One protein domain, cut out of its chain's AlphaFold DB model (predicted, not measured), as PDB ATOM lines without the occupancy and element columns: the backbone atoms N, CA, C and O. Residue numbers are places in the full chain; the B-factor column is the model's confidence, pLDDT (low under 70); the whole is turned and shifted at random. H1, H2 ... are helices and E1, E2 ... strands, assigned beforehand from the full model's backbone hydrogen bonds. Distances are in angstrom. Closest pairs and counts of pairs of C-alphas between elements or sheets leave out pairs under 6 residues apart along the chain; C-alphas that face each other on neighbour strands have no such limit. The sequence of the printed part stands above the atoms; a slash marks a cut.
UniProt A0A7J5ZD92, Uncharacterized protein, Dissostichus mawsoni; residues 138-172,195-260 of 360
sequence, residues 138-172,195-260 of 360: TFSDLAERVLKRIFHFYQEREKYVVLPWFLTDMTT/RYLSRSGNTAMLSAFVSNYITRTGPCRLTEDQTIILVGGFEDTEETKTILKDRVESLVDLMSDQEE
ATOM      1  N   THR A 138     269.543 217.531 201.478       53.78
ATOM      2  CA  THR A 138     270.722 217.094 202.245       53.78
ATOM      3  C   THR A 138     270.854 217.805 203.603       53.78
ATOM      4  O   THR A 138     270.287 218.878 203.826       53.78
ATOM      5  N   PHE A 139     271.667 217.255 204.519       53.25
ATOM      6  CA  PHE A 139     272.043 217.947 205.766       53.25
ATOM      7  C   PHE A 139     272.816 219.251 205.511       53.25
ATOM      8  O   PHE A 139     272.708 220.192 206.296       53.25
ATOM      9  N   SER A 140     273.544 219.339 204.395       62.75
ATOM     10  CA  SER A 140     274.202 220.573 203.962       62.75
ATOM     11  C   SER A 140     273.192 221.676 203.653       62.75
ATOM     12  O   SER A 140     273.429 222.822 204.022       62.75
ATOM     13  N   ASP A 141     272.035 221.351 203.065       55.81
ATOM     14  CA  ASP A 141     270.976 222.339 202.815       55.81
ATOM     15  C   ASP A 141     270.404 222.885 204.133       55.81
ATOM     16  O   ASP A 141     270.098 224.076 204.255       55.81
ATOM     17  N   LEU A 142     270.268 222.017 205.146       60.44
ATOM     18  CA  LEU A 142     269.836 222.413 206.487       60.44
ATOM     19  C   LEU A 142     270.868 223.344 207.136       60.44
ATOM     20  O   LEU A 142     270.494 224.409 207.633       60.44
ATOM     21  N   ALA A 143     272.149 222.972 207.105       62.66
ATOM     22  CA  ALA A 143     273.234 223.786 207.645       62.66
ATOM     23  C   ALA A 143     273.338 225.142 206.925       62.66
ATOM     24  O   ALA A 143     273.453 226.179 207.577       62.66
ATOM     25  N   GLU A 144     273.178 225.162 205.600       73.62
ATOM     26  CA  GLU A 144     273.138 226.389 204.804       73.62
ATOM     27  C   GLU A 144     271.941 227.269 205.176       73.62
ATOM     28  O   GLU A 144     272.060 228.492 205.216       73.62
ATOM     29  N   ARG A 145     270.780 226.693 205.506       65.19
ATOM     30  CA  ARG A 145     269.636 227.480 205.991       65.19
ATOM     31  C   ARG A 145     269.860 228.054 207.379       65.19
ATOM     32  O   ARG A 145     269.452 229.193 207.615       65.19
ATOM     33  N   VAL A 146     270.486 227.301 208.282       71.75
ATOM     34  CA  VAL A 146     270.900 227.827 209.591       71.75
ATOM     35  C   VAL A 146     271.852 229.001 209.375       71.75
ATOM     36  O   VAL A 146     271.597 230.089 209.888       71.75
ATOM     37  N   LEU A 147     272.866 228.832 208.525       77.00
ATOM     38  CA  LEU A 147     273.835 229.875 208.203       77.00
ATOM     39  C   LEU A 147     273.182 231.104 207.548       77.00
ATOM     40  O   LEU A 147     273.413 232.229 207.982       77.00
ATOM     41  N   LYS A 148     272.283 230.921 206.575       77.00
ATOM     42  CA  LYS A 148     271.484 232.014 205.987       77.00
ATOM     43  C   LYS A 148     270.660 232.754 207.037       77.00
ATOM     44  O   LYS A 148     270.538 233.973 206.959       77.00
ATOM     45  N   ARG A 149     270.108 232.042 208.023       76.44
ATOM     46  CA  ARG A 149     269.353 232.660 209.118       76.44
ATOM     47  C   ARG A 149     270.251 233.474 210.051       76.44
ATOM     48  O   ARG A 149     269.828 234.542 210.472       76.44
ATOM     49  N   ILE A 150     271.481 233.024 210.309       77.88
ATOM     50  CA  ILE A 150     272.499 233.824 211.011       77.88
ATOM     51  C   ILE A 150     272.785 235.110 210.229       77.88
ATOM     52  O   ILE A 150     272.721 236.197 210.794       77.88
ATOM     53  N   PHE A 151     273.034 235.005 208.921       78.19
ATOM     54  CA  PHE A 151     273.312 236.172 208.077       78.19
ATOM     55  C   PHE A 151     272.139 237.143 207.976       78.19
ATOM     56  O   PHE A 151     272.350 238.350 207.880       78.19
ATOM     57  N   HIS A 152     270.908 236.641 208.042       75.25
ATOM     58  CA  HIS A 152     269.731 237.495 208.121       75.25
ATOM     59  C   HIS A 152     269.736 238.361 209.387       75.25
ATOM     60  O   HIS A 152     269.366 239.527 209.310       75.25
ATOM     61  N   PHE A 153     270.238 237.856 210.520       76.81
ATOM     62  CA  PHE A 153     270.394 238.687 211.716       76.81
ATOM     63  C   PHE A 153     271.384 239.829 211.497       76.81
ATOM     64  O   PHE A 153     271.127 240.936 211.933       76.81
ATOM     65  N   TYR A 154     272.468 239.646 210.744       76.62
ATOM     66  CA  TYR A 154     273.370 240.771 210.470       76.62
ATOM     67  C   TYR A 154     272.743 241.878 209.605       76.62
ATOM     68  O   TYR A 154     273.142 243.039 209.703       76.62
ATOM     69  N   GLN A 155     271.726 241.556 208.798       70.38
ATOM     70  CA  GLN A 155     270.963 242.561 208.046       70.38
ATOM     71  C   GLN A 155     270.130 243.467 208.972       70.38
ATOM     72  O   GLN A 155     269.837 244.606 208.611       70.38
ATOM     73  N   GLU A 156     269.810 243.004 210.184       62.22
ATOM     74  CA  GLU A 156     269.057 243.732 211.216       62.22
ATOM     75  C   GLU A 156     269.954 244.647 212.096       62.22
ATOM     76  O   GLU A 156     269.463 245.339 212.995       62.22
ATOM     77  N   ARG A 157     271.247 244.788 211.732       67.31
ATOM     78  CA  ARG A 157     272.326 245.565 212.396       67.31
ATOM     79  C   ARG A 157     272.991 244.886 213.596       67.31
ATOM     80  O   ARG A 157     273.669 245.549 214.392       67.31
ATOM     81  N   GLU A 158     272.820 243.587 213.746       76.56
ATOM     82  CA  GLU A 158     273.569 242.762 214.676       76.56
ATOM     83  C   GLU A 158     275.011 242.637 214.178       76.56
ATOM     84  O   GLU A 158     275.292 242.717 212.986       76.56
ATOM     85  N   LYS A 159     275.941 242.469 215.113       76.88
ATOM     86  CA  LYS A 159     277.369 242.265 214.817       76.88
ATOM     87  C   LYS A 159     277.905 240.962 215.401       76.88
ATOM     88  O   LYS A 159     278.906 240.437 214.940       76.88
ATOM     89  N   TYR A 160     277.196 240.413 216.385       81.69
ATOM     90  CA  TYR A 160     277.597 239.232 217.134       81.69
ATOM     91  C   TYR A 160     276.396 238.306 217.262       81.69
ATOM     92  O   TYR A 160     275.348 238.729 217.757       81.69
ATOM     93  N   VAL A 161     276.538 237.061 216.814       79.38
ATOM     94  CA  VAL A 161     275.501 236.027 216.934       79.38
ATOM     95  C   VAL A 161     276.072 234.850 217.709       79.38
ATOM     96  O   VAL A 161     277.088 234.291 217.314       79.38
ATOM     97  N   VAL A 162     275.404 234.455 218.793       80.38
ATOM     98  CA  VAL A 162     275.760 233.266 219.578       80.38
ATOM     99  C   VAL A 162     274.759 232.155 219.285       80.38
ATOM    100  O   VAL A 162     273.551 232.384 219.354       80.38
ATOM    101  N   LEU A 163     275.255 230.957 218.984       79.62
ATOM    102  CA  LEU A 163     274.455 229.750 218.804       79.62
ATOM    103  C   LEU A 163     274.882 228.678 219.814       79.62
ATOM    104  O   LEU A 163     275.898 228.016 219.596       79.62
ATOM    105  N   PRO A 164     274.120 228.511 220.908       78.56
ATOM    106  CA  PRO A 164     274.359 227.458 221.876       78.56
ATOM    107  C   PRO A 164     273.622 226.166 221.536       78.56
ATOM    108  O   PRO A 164     272.436 226.173 221.200       78.56
ATOM    109  N   TRP A 165     274.337 225.054 221.677       73.88
ATOM    110  CA  TRP A 165     273.820 223.695 221.569       73.88
ATOM    111  C   TRP A 165     273.737 223.034 222.948       73.88
ATOM    112  O   TRP A 165     274.461 223.403 223.871       73.88
ATOM    113  N   PHE A 166     272.867 222.032 223.073       62.59
ATOM    114  CA  PHE A 166     272.851 221.140 224.231       62.59
ATOM    115  C   PHE A 166     274.104 220.254 224.235       62.59
ATOM    116  O   PHE A 166     274.514 219.754 223.182       62.59
ATOM    117  N   LEU A 167     274.656 219.994 225.418       56.44
ATOM    118  CA  LEU A 167     275.584 218.883 225.625       56.44
ATOM    119  C   LEU A 167     274.829 217.586 225.359       56.44
ATOM    120  O   LEU A 167     273.880 217.241 226.057       56.44
ATOM    121  N   THR A 168     275.251 216.856 224.337       54.72
ATOM    122  CA  THR A 168     274.726 215.523 224.056       54.72
ATOM    123  C   THR A 168     275.901 214.580 223.869       54.72
ATOM    124  O   THR A 168     276.755 214.787 223.011       54.72
ATOM    125  N   ASP A 169     275.978 213.571 224.734       50.78
ATOM    126  CA  ASP A 169     277.085 212.622 224.751       50.78
ATOM    127  C   ASP A 169     276.996 211.662 223.553       50.78
ATOM    128  O   ASP A 169     276.064 210.853 223.444       50.78
ATOM    129  N   MET A 170     277.989 211.753 222.666       47.38
ATOM    130  CA  MET A 170     278.151 210.923 221.468       47.38
ATOM    131  C   MET A 170     278.353 209.433 221.799       47.38
ATOM    132  O   MET A 170     278.149 208.583 220.930       47.38
ATOM    133  N   THR A 171     278.726 209.094 223.039       42.72
ATOM    134  CA  THR A 171     279.027 207.714 223.458       42.72
ATOM    135  C   THR A 171     277.792 206.887 223.831       42.72
ATOM    136  O   THR A 171     277.864 205.659 223.884       42.72
ATOM    137  N   THR A 172     276.626 207.520 224.003       43.19
ATOM    138  CA  THR A 172     275.356 206.837 224.311       43.19
ATOM    139  C   THR A 172     274.709 206.210 223.069       43.19
ATOM    140  O   THR A 172     273.568 206.496 222.710       43.19
ATOM    141  N   ARG A 195     262.204 208.850 215.534       42.34
ATOM    142  CA  ARG A 195     263.131 207.926 216.215       42.34
ATOM    143  C   ARG A 195     264.601 208.254 215.954       42.34
ATOM    144  O   ARG A 195     265.447 208.024 216.813       42.34
ATOM    145  N   TYR A 196     264.917 208.798 214.778       43.22
ATOM    146  CA  TYR A 196     266.264 209.263 214.469       43.22
ATOM    147  C   TYR A 196     266.650 210.446 215.365       43.22
ATOM    148  O   TYR A 196     267.672 210.372 216.037       43.22
ATOM    149  N   LEU A 197     265.829 211.497 215.452       47.31
ATOM    150  CA  LEU A 197     266.138 212.676 216.276       47.31
ATOM    151  C   LEU A 197     265.958 212.448 217.785       47.31
ATOM    152  O   LEU A 197     266.587 213.141 218.579       47.31
ATOM    153  N   SER A 198     265.141 211.477 218.205       44.84
ATOM    154  CA  SER A 198     264.982 211.140 219.627       44.84
ATOM    155  C   SER A 198     266.214 210.460 220.230       44.84
ATOM    156  O   SER A 198     266.291 210.306 221.446       44.84
ATOM    157  N   ARG A 199     267.178 210.039 219.404       52.44
ATOM    158  CA  ARG A 199     268.470 209.527 219.864       52.44
ATOM    159  C   ARG A 199     269.421 210.694 220.124       52.44
ATOM    160  O   ARG A 199     269.758 211.438 219.201       52.44
ATOM    161  N   SER A 200     269.887 210.812 221.367       53.94
ATOM    162  CA  SER A 200     270.864 211.820 221.811       53.94
ATOM    163  C   SER A 200     272.083 211.884 220.886       53.94
ATOM    164  O   SER A 200     272.436 212.967 220.427       53.94
ATOM    165  N   GLY A 201     272.648 210.729 220.516       53.94
ATOM    166  CA  GLY A 201     273.797 210.641 219.608       53.94
ATOM    167  C   GLY A 201     273.540 211.217 218.209       53.94
ATOM    168  O   GLY A 201     274.405 211.879 217.650       53.94
ATOM    169  N   ASN A 202     272.337 211.061 217.653       55.66
ATOM    170  CA  ASN A 202     272.012 211.614 216.332       55.66
ATOM    171  C   ASN A 202     271.838 213.138 216.378       55.66
ATOM    172  O   ASN A 202     272.231 213.837 215.446       55.66
ATOM    173  N   THR A 203     271.279 213.662 217.471       58.31
ATOM    174  CA  THR A 203     271.176 215.112 217.693       58.31
ATOM    175  C   THR A 203     272.558 215.731 217.911       58.31
ATOM    176  O   THR A 203     272.853 216.773 217.322       58.31
ATOM    177  N   ALA A 204     273.434 215.049 218.656       62.12
ATOM    178  CA  ALA A 204     274.833 215.427 218.833       62.12
ATOM    179  C   ALA A 204     275.567 215.480 217.485       62.12
ATOM    180  O   ALA A 204     276.116 216.521 217.122       62.12
ATOM    181  N   MET A 205     275.475 214.416 216.682       62.00
ATOM    182  CA  MET A 205     276.072 214.357 215.343       62.00
ATOM    183  C   MET A 205     275.551 215.458 214.419       62.00
ATOM    184  O   MET A 205     276.326 216.057 213.676       62.00
ATOM    185  N   LEU A 206     274.250 215.750 214.464       64.00
ATOM    186  CA  LEU A 206     273.661 216.816 213.661       64.00
ATOM    187  C   LEU A 206     274.164 218.198 214.098       64.00
ATOM    188  O   LEU A 206     274.499 219.018 213.244       64.00
ATOM    189  N   SER A 207     274.251 218.448 215.407       68.88
ATOM    190  CA  SER A 207     274.808 219.696 215.941       68.88
ATOM    191  C   SER A 207     276.278 219.863 215.540       68.88
ATOM    192  O   SER A 207     276.634 220.897 214.981       68.88
ATOM    193  N   ALA A 208     277.086 218.804 215.669       72.69
ATOM    194  CA  ALA A 208     278.476 218.756 215.223       72.69
ATOM    195  C   ALA A 208     278.618 218.996 213.720       72.69
ATOM    196  O   ALA A 208     279.480 219.762 213.287       72.69
ATOM    197  N   PHE A 209     277.752 218.391 212.906       73.12
ATOM    198  CA  PHE A 209     277.741 218.613 211.464       73.12
ATOM    199  C   PHE A 209     277.460 220.082 211.125       73.12
ATOM    200  O   PHE A 209     278.207 220.688 210.356       73.12
ATOM    201  N   VAL A 210     276.417 220.672 211.717       73.19
ATOM    202  CA  VAL A 210     276.043 222.074 211.468       73.19
ATOM    203  C   VAL A 210     277.140 223.023 211.953       73.19
ATOM    204  O   VAL A 210     277.534 223.918 211.205       73.19
ATOM    205  N   SER A 211     277.693 222.813 213.149       83.62
ATOM    206  CA  SER A 211     278.787 223.630 213.679       83.62
ATOM    207  C   SER A 211     280.038 223.549 212.811       83.62
ATOM    208  O   SER A 211     280.625 224.581 212.484       83.62
ATOM    209  N   ASN A 212     280.426 222.353 212.361       83.94
ATOM    210  CA  ASN A 212     281.564 222.177 211.457       83.94
ATOM    211  C   ASN A 212     281.316 222.821 210.087       83.94
ATOM    212  O   ASN A 212     282.224 223.435 209.525       83.94
ATOM    213  N   TYR A 213     280.093 222.735 209.560       81.38
ATOM    214  CA  TYR A 213     279.719 223.415 208.321       81.38
ATOM    215  C   TYR A 213     279.853 224.937 208.455       81.38
ATOM    216  O   TYR A 213     280.475 225.577 207.607       81.38
ATOM    217  N   ILE A 214     279.322 225.521 209.534       86.19
ATOM    218  CA  ILE A 214     279.430 226.962 209.808       86.19
ATOM    219  C   ILE A 214     280.891 227.359 210.044       86.19
ATOM    220  O   ILE A 214     281.323 228.394 209.553       86.19
ATOM    221  N   THR A 215     281.677 226.528 210.725       92.44
ATOM    222  CA  THR A 215     283.108 226.779 210.965       92.44
ATOM    223  C   THR A 215     283.899 226.842 209.656       92.44
ATOM    224  O   THR A 215     284.784 227.680 209.511       92.44
ATOM    225  N   ARG A 216     283.564 225.990 208.677       92.12
ATOM    226  CA  ARG A 216     284.227 225.950 207.362       92.12
ATOM    227  C   ARG A 216     283.750 227.050 206.412       92.12
ATOM    228  O   ARG A 216     284.561 227.631 205.702       92.12
ATOM    229  N   THR A 217     282.445 227.320 206.383       91.06
ATOM    230  CA  THR A 217     281.804 228.185 205.371       91.06
ATOM    231  C   THR A 217     281.524 229.603 205.881       91.06
ATOM    232  O   THR A 217     281.322 230.525 205.097       91.06
ATOM    233  N   GLY A 218     281.466 229.790 207.196       90.19
ATOM    234  CA  GLY A 218     281.189 231.067 207.846       90.19
ATOM    235  C   GLY A 218     282.239 232.143 207.563       90.19
ATOM    236  O   GLY A 218     281.826 233.215 207.120       90.19
ATOM    237  N   PRO A 219     283.554 231.881 207.747       94.38
ATOM    238  CA  PRO A 219     284.596 232.898 207.604       94.38
ATOM    239  C   PRO A 219     284.499 233.682 206.293       94.38
ATOM    240  O   PRO A 219     284.249 234.884 206.302       94.38
ATOM    241  N   CYS A 220     284.512 232.990 205.152       91.38
ATOM    242  CA  CYS A 220     284.502 233.626 203.831       91.38
ATOM    243  C   CYS A 220     283.233 234.437 203.507       91.38
ATOM    244  O   CYS A 220     283.175 235.098 202.469       91.38
ATOM    245  N   ARG A 221     282.207 234.384 204.363       90.56
ATOM    246  CA  ARG A 221     280.928 235.085 204.195       90.56
ATOM    247  C   ARG A 221     280.714 236.212 205.206       90.56
ATOM    248  O   ARG A 221     279.776 236.986 205.023       90.56
ATOM    249  N   LEU A 222     281.531 236.298 206.254       90.75
ATOM    250  CA  LEU A 222     281.443 237.349 207.269       90.75
ATOM    251  C   LEU A 222     282.102 238.645 206.780       90.75
ATOM    252  O   LEU A 222     283.014 238.636 205.954       90.75
ATOM    253  N   THR A 223     281.654 239.779 207.312       90.19
ATOM    254  CA  THR A 223     282.400 241.046 207.247       90.19
ATOM    255  C   THR A 223     283.367 241.164 208.432       90.19
ATOM    256  O   THR A 223     283.264 240.410 209.396       90.19
ATOM    257  N   GLU A 224     284.310 242.114 208.383       88.12
ATOM    258  CA  GLU A 224     285.313 242.329 209.452       88.12
ATOM    259  C   GLU A 224     284.692 242.602 210.831       88.12
ATOM    260  O   GLU A 224     285.307 242.352 211.863       88.12
ATOM    261  N   ASP A 225     283.475 243.146 210.858       86.31
ATOM    262  CA  ASP A 225     282.760 243.521 212.073       86.31
ATOM    263  C   ASP A 225     281.699 242.501 212.508       86.31
ATOM    264  O   ASP A 225     280.968 242.770 213.465       86.31
ATOM    265  N   GLN A 226     281.605 241.359 211.820       89.44
ATOM    266  CA  GLN A 226     280.674 240.280 212.135       89.44
ATOM    267  C   GLN A 226     281.386 239.110 212.807       89.44
ATOM    268  O   GLN A 226     282.502 238.729 212.455       89.44
ATOM    269  N   THR A 227     280.719 238.499 213.780       91.00
ATOM    270  CA  THR A 227     281.279 237.386 214.546       91.00
ATOM    271  C   THR A 227     280.199 236.388 214.929       91.00
ATOM    272  O   THR A 227     279.193 236.748 215.545       91.00
ATOM    273  N   ILE A 228     280.430 235.113 214.612       90.44
ATOM    274  CA  ILE A 228     279.578 234.008 215.071       90.44
ATOM    275  C   ILE A 228     280.289 233.319 216.229       90.44
ATOM    276  O   ILE A 228     281.453 232.966 216.101       90.44
ATOM    277  N   ILE A 229     279.601 233.083 217.338       89.81
ATOM    278  CA  ILE A 229     280.100 232.251 218.432       89.81
ATOM    279  C   ILE A 229     279.269 230.972 218.451       89.81
ATOM    280  O   ILE A 229     278.055 231.017 218.653       89.81
ATOM    281  N   LEU A 230     279.914 229.837 218.217       88.50
ATOM    282  CA  LEU A 230     279.318 228.509 218.332       88.50
ATOM    283  C   LEU A 230     279.688 227.941 219.698       88.50
ATOM    284  O   LEU A 230     280.870 227.892 220.033       88.50
ATOM    285  N   VAL A 231     278.688 227.549 220.480       86.81
ATOM    286  CA  VAL A 231     278.873 227.085 221.860       86.81
ATOM    287  C   VAL A 231     278.387 225.648 221.950       86.81
ATOM    288  O   VAL A 231     277.194 225.386 221.775       86.81
ATOM    289  N   GLY A 232     279.294 224.718 222.230       80.44
ATOM    290  CA  GLY A 232     279.012 223.291 222.138       80.44
ATOM    291  C   GLY A 232     278.745 222.833 220.701       80.44
ATOM    292  O   GLY A 232     278.990 223.551 219.729       80.44
ATOM    293  N   GLY A 233     278.228 221.611 220.561       78.44
ATOM    294  CA  GLY A 233     277.955 221.020 219.250       78.44
ATOM    295  C   GLY A 233     279.231 220.785 218.443       78.44
ATOM    296  O   GLY A 233     279.265 221.107 217.262       78.44
ATOM    297  N   PHE A 234     280.273 220.261 219.084       83.00
ATOM    298  CA  PHE A 234     281.477 219.699 218.468       83.00
ATOM    299  C   PHE A 234     281.738 218.312 219.082       83.00
ATOM    300  O   PHE A 234     280.945 217.844 219.898       83.00
ATOM    301  N   GLU A 235     282.812 217.634 218.663       76.88
ATOM    302  CA  GLU A 235     283.229 216.370 219.296       76.88
ATOM    303  C   GLU A 235     283.558 216.578 220.778       76.88
ATOM    304  O   GLU A 235     283.075 215.823 221.620       76.88
ATOM    305  N   ASP A 236     284.308 217.641 221.085       80.12
ATOM    306  CA  ASP A 236     284.389 218.191 222.434       80.12
ATOM    307  C   ASP A 236     283.195 219.120 222.663       80.12
ATOM    308  O   ASP A 236     283.027 220.167 222.036       80.12
ATOM    309  N   THR A 237     282.318 218.710 223.559       72.44
ATOM    310  CA  THR A 237     281.041 219.361 223.800       72.44
ATOM    311  C   THR A 237     281.140 220.556 224.759       72.44
ATOM    312  O   THR A 237     280.204 221.363 224.829       72.44
ATOM    313  N   GLU A 238     282.278 220.725 225.441       81.19
ATOM    314  CA  GLU A 238     282.607 221.945 226.191       81.19
ATOM    315  C   GLU A 238     283.164 223.046 225.275       81.19
ATOM    316  O   GLU A 238     283.215 224.209 225.681       81.19
ATOM    317  N   GLU A 239     283.551 222.704 224.041       83.12
ATOM    318  CA  GLU A 239     284.230 223.605 223.115       83.12
ATOM    319  C   GLU A 239     283.341 224.781 222.676       83.12
ATOM    320  O   GLU A 239     282.180 224.630 222.277       83.12
ATOM    321  N   THR A 240     283.934 225.974 222.689       87.88
ATOM    322  CA  THR A 240     283.329 227.209 222.188       87.88
ATOM    323  C   THR A 240     284.239 227.805 221.121       87.88
ATOM    324  O   THR A 240     285.413 228.067 221.383       87.88
ATOM    325  N   LYS A 241     283.707 228.070 219.922       91.69
ATOM    326  CA  LYS A 241     284.459 228.665 218.804       91.69
ATOM    327  C   LYS A 241     283.915 230.019 218.407       91.69
ATOM    328  O   LYS A 241     282.712 230.195 218.240       91.69
ATOM    329  N   THR A 242     284.829 230.942 218.158       92.88
ATOM    330  CA  THR A 242     284.564 232.248 217.562       92.88
ATOM    331  C   THR A 242     284.951 232.201 216.088       92.88
ATOM    332  O   THR A 242     286.105 231.956 215.744       92.88
ATOM    333  N   ILE A 243     283.980 232.418 215.208       94.19
ATOM    334  CA  ILE A 243     284.132 232.445 213.755       94.19
ATOM    335  C   ILE A 243     284.198 233.906 213.312       94.19
ATOM    336  O   ILE A 243     283.246 234.670 213.506       94.19
ATOM    337  N   LEU A 244     285.326 234.269 212.709       93.12
ATOM    338  CA  LEU A 244     285.641 235.585 212.156       93.12
ATOM    339  C   LEU A 244     285.871 235.447 210.649       93.12
ATOM    340  O   LEU A 244     286.026 234.336 210.146       93.12
ATOM    341  N   LYS A 245     285.927 236.569 209.925       91.50
ATOM    342  CA  LYS A 245     286.032 236.580 208.457       91.50
ATOM    343  C   LYS A 245     287.183 235.741 207.880       91.50
ATOM    344  O   LYS A 245     286.994 235.040 206.895       91.50
ATOM    345  N   ASP A 246     288.344 235.740 208.528       90.62
ATOM    346  CA  ASP A 246     289.532 235.050 207.997       90.62
ATOM    347  C   ASP A 246     290.096 233.981 208.938       90.62
ATOM    348  O   ASP A 246     291.130 233.376 208.653       90.62
ATOM    349  N   ARG A 247     289.451 233.746 210.085       91.25
ATOM    350  CA  ARG A 247     289.956 232.797 211.078       91.25
ATOM    351  C   ARG A 247     288.875 232.270 212.005       91.25
ATOM    352  O   ARG A 247     287.795 232.841 212.140       91.25
ATOM    353  N   VAL A 248     289.224 231.186 212.676       94.38
ATOM    354  CA  VAL A 248     288.437 230.566 213.736       94.38
ATOM    355  C   VAL A 248     289.315 230.496 214.974       94.38
ATOM    356  O   VAL A 248     290.446 230.022 214.898       94.38
ATOM    357  N   GLU A 249     288.800 230.968 216.100       93.94
ATOM    358  CA  GLU A 249     289.498 230.975 217.386       93.94
ATOM    359  C   GLU A 249     288.715 230.148 218.408       93.94
ATOM    360  O   GLU A 249     287.482 230.161 218.411       93.94
ATOM    361  N   SER A 250     289.417 229.439 219.294       90.00
ATOM    362  CA  SER A 250     288.789 228.817 220.464       90.00
ATOM    363  C   SER A 250     288.617 229.860 221.567       90.00
ATOM    364  O   SER A 250     289.540 230.626 221.850       90.00
ATOM    365  N   LEU A 251     287.439 229.904 222.184       85.06
ATOM    366  CA  LEU A 251     287.107 230.831 223.263       85.06
ATOM    367  C   LEU A 251     287.113 230.088 224.602       85.06
ATOM    368  O   LEU A 251     286.065 229.789 225.173       85.06
ATOM    369  N   VAL A 252     288.324 229.791 225.078       82.31
ATOM    370  CA  VAL A 252     288.583 228.948 226.260       82.31
ATOM    371  C   VAL A 252     287.893 229.482 227.520       82.31
ATOM    372  O   VAL A 252     287.326 228.710 228.285       82.31
ATOM    373  N   ASP A 253     287.844 230.806 227.690       79.38
ATOM    374  CA  ASP A 253     287.216 231.462 228.849       79.38
ATOM    375  C   ASP A 253     285.701 231.214 228.966       79.38
ATOM    376  O   ASP A 253     285.109 231.480 230.013       79.38
ATOM    377  N   LEU A 254     285.059 230.747 227.888       81.50
ATOM    378  CA  LEU A 254     283.637 230.403 227.837       81.50
ATOM    379  C   LEU A 254     283.403 228.930 227.485       81.50
ATOM    380  O   LEU A 254     282.301 228.568 227.067       81.50
ATOM    381  N   MET A 255     284.414 228.073 227.645       81.50
ATOM    382  CA  MET A 255     284.173 226.633 227.690       81.50
ATOM    383  C   MET A 255     283.344 226.304 228.930       81.50
ATOM    384  O   MET A 255     283.556 226.859 230.012       81.50
ATOM    385  N   SER A 256     282.348 225.439 228.766       75.94
ATOM    386  CA  SER A 256     281.389 225.151 229.829       75.94
ATOM    387  C   SER A 256     280.895 223.715 229.764       75.94
ATOM    388  O   SER A 256     280.609 223.196 228.686       75.94
ATOM    389  N   ASP A 257     280.720 223.121 230.939       71.50
ATOM    390  CA  ASP A 257     280.095 221.822 231.197       71.50
ATOM    391  C   ASP A 257     278.570 221.929 231.421       71.50
ATOM    392  O   ASP A 257     277.911 220.939 231.729       71.50
ATOM    393  N   GLN A 258     277.977 223.121 231.253       71.50
ATOM    394  CA  GLN A 258     276.534 223.337 231.415       71.50
ATOM    395  C   GLN A 258     275.731 222.556 230.377       71.50
ATOM    396  O   GLN A 258     275.873 222.803 229.183       71.50
ATOM    397  N   GLU A 259     274.887 221.616 230.808       67.75
ATOM    398  CA  GLU A 259     274.275 220.650 229.885       67.75
ATOM    399  C   GLU A 259     273.297 221.291 228.883       67.75
ATOM    400  O   GLU A 259     273.216 220.903 227.714       67.75
ATOM    401  N   GLU A 260     272.582 222.321 229.322       72.56
ATOM    402  CA  GLU A 260     271.428 222.860 228.612       72.56
ATOM    403  C   GLU A 260     271.741 224.158 227.850       72.56
ATOM    404  O   GLU A 260     272.547 224.996 228.261       72.56
TER     405      GLU A 260
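AT A GLANCE: This is residues 138 to 172 and 195 to 260 of the 360 residues of an uncharacterized protein of Dissostichus mawsoni (UniProt A0A7J5ZD92). A small twisted sheet of four strands has two helices, H1 and H2, packed over one face, making two layers, helices on one face of a sheet; no named helix covers the other face. H2 runs along the strands over E2 and E3, while H1 slants over the edge strand E1 and crosses near H2 at a steep tilt. The printed part has 101 residues, with two named helices and four named strands that follow along the chain as H1 E1 H2 E2 E3 E4; the mixed sheet is ordered E1 E2 E3 E4, and the class is mixed, helices and strands, with 52 residues in named elements. It is compact, with a radius of gyration of the C-alphas of 13.5 A and spans of 40 by 33 by 21 A.

HOW THE PARTS SIT: H1, residues 139 to 155, is on the sheet at a height of 11.0 A. With its residues 140 to 147 alone it touches H2, residues 200 to 217, at a steep tilt of 58 degrees, the same way; the closest C-alphas are those of Ala 143 and Val 210, 5.0 A apart. H2 is on the same face, at a height over the sheet of 11.2 A; its closest C-alpha pair with E3, residues 240 to 243, is Thr 215 and Ile 243, 6.4 A. E1, residues 160 to 164, is parallel to E2, residues 227 to 231, with N 163 and O 229 at 2.8 A. E2, E3 and E4, residues 248 to 250, form a meander, each strand the antiparallel neighbour of the one before; E2 and E3 are a hairpin with N 243 and O 228 at 2.7 A, and E3 and E4 are a hairpin with N 242 and O 249 at 2.8 A. In H1 and H2 every O i to N i+4 pair is within hydrogen-bond range.

IN THESE COORDINATES: H1 begins at C-alpha 139 (272.043, 217.947, 205.766) and is 24.7 A long; E1 measures 13.1 A. H2 is 25.6 A long, E2 12.9 A and E3 10.0 A. E4 ends at C-alpha 250 (288.789, 228.817, 220.464).

THE WHOLE: The C-alphas farthest apart, of Arg 195 and Glu 224, are 41.5 A apart. Residues 173 to 194 are not printed, and C-alphas 172 and 195 are 14.7 A apart across this cut. Of the links printed whole, none is long. The mean pLDDT of the printed part is 75.0, with low confidence among others at residues 166 to 172 and 195 to 207.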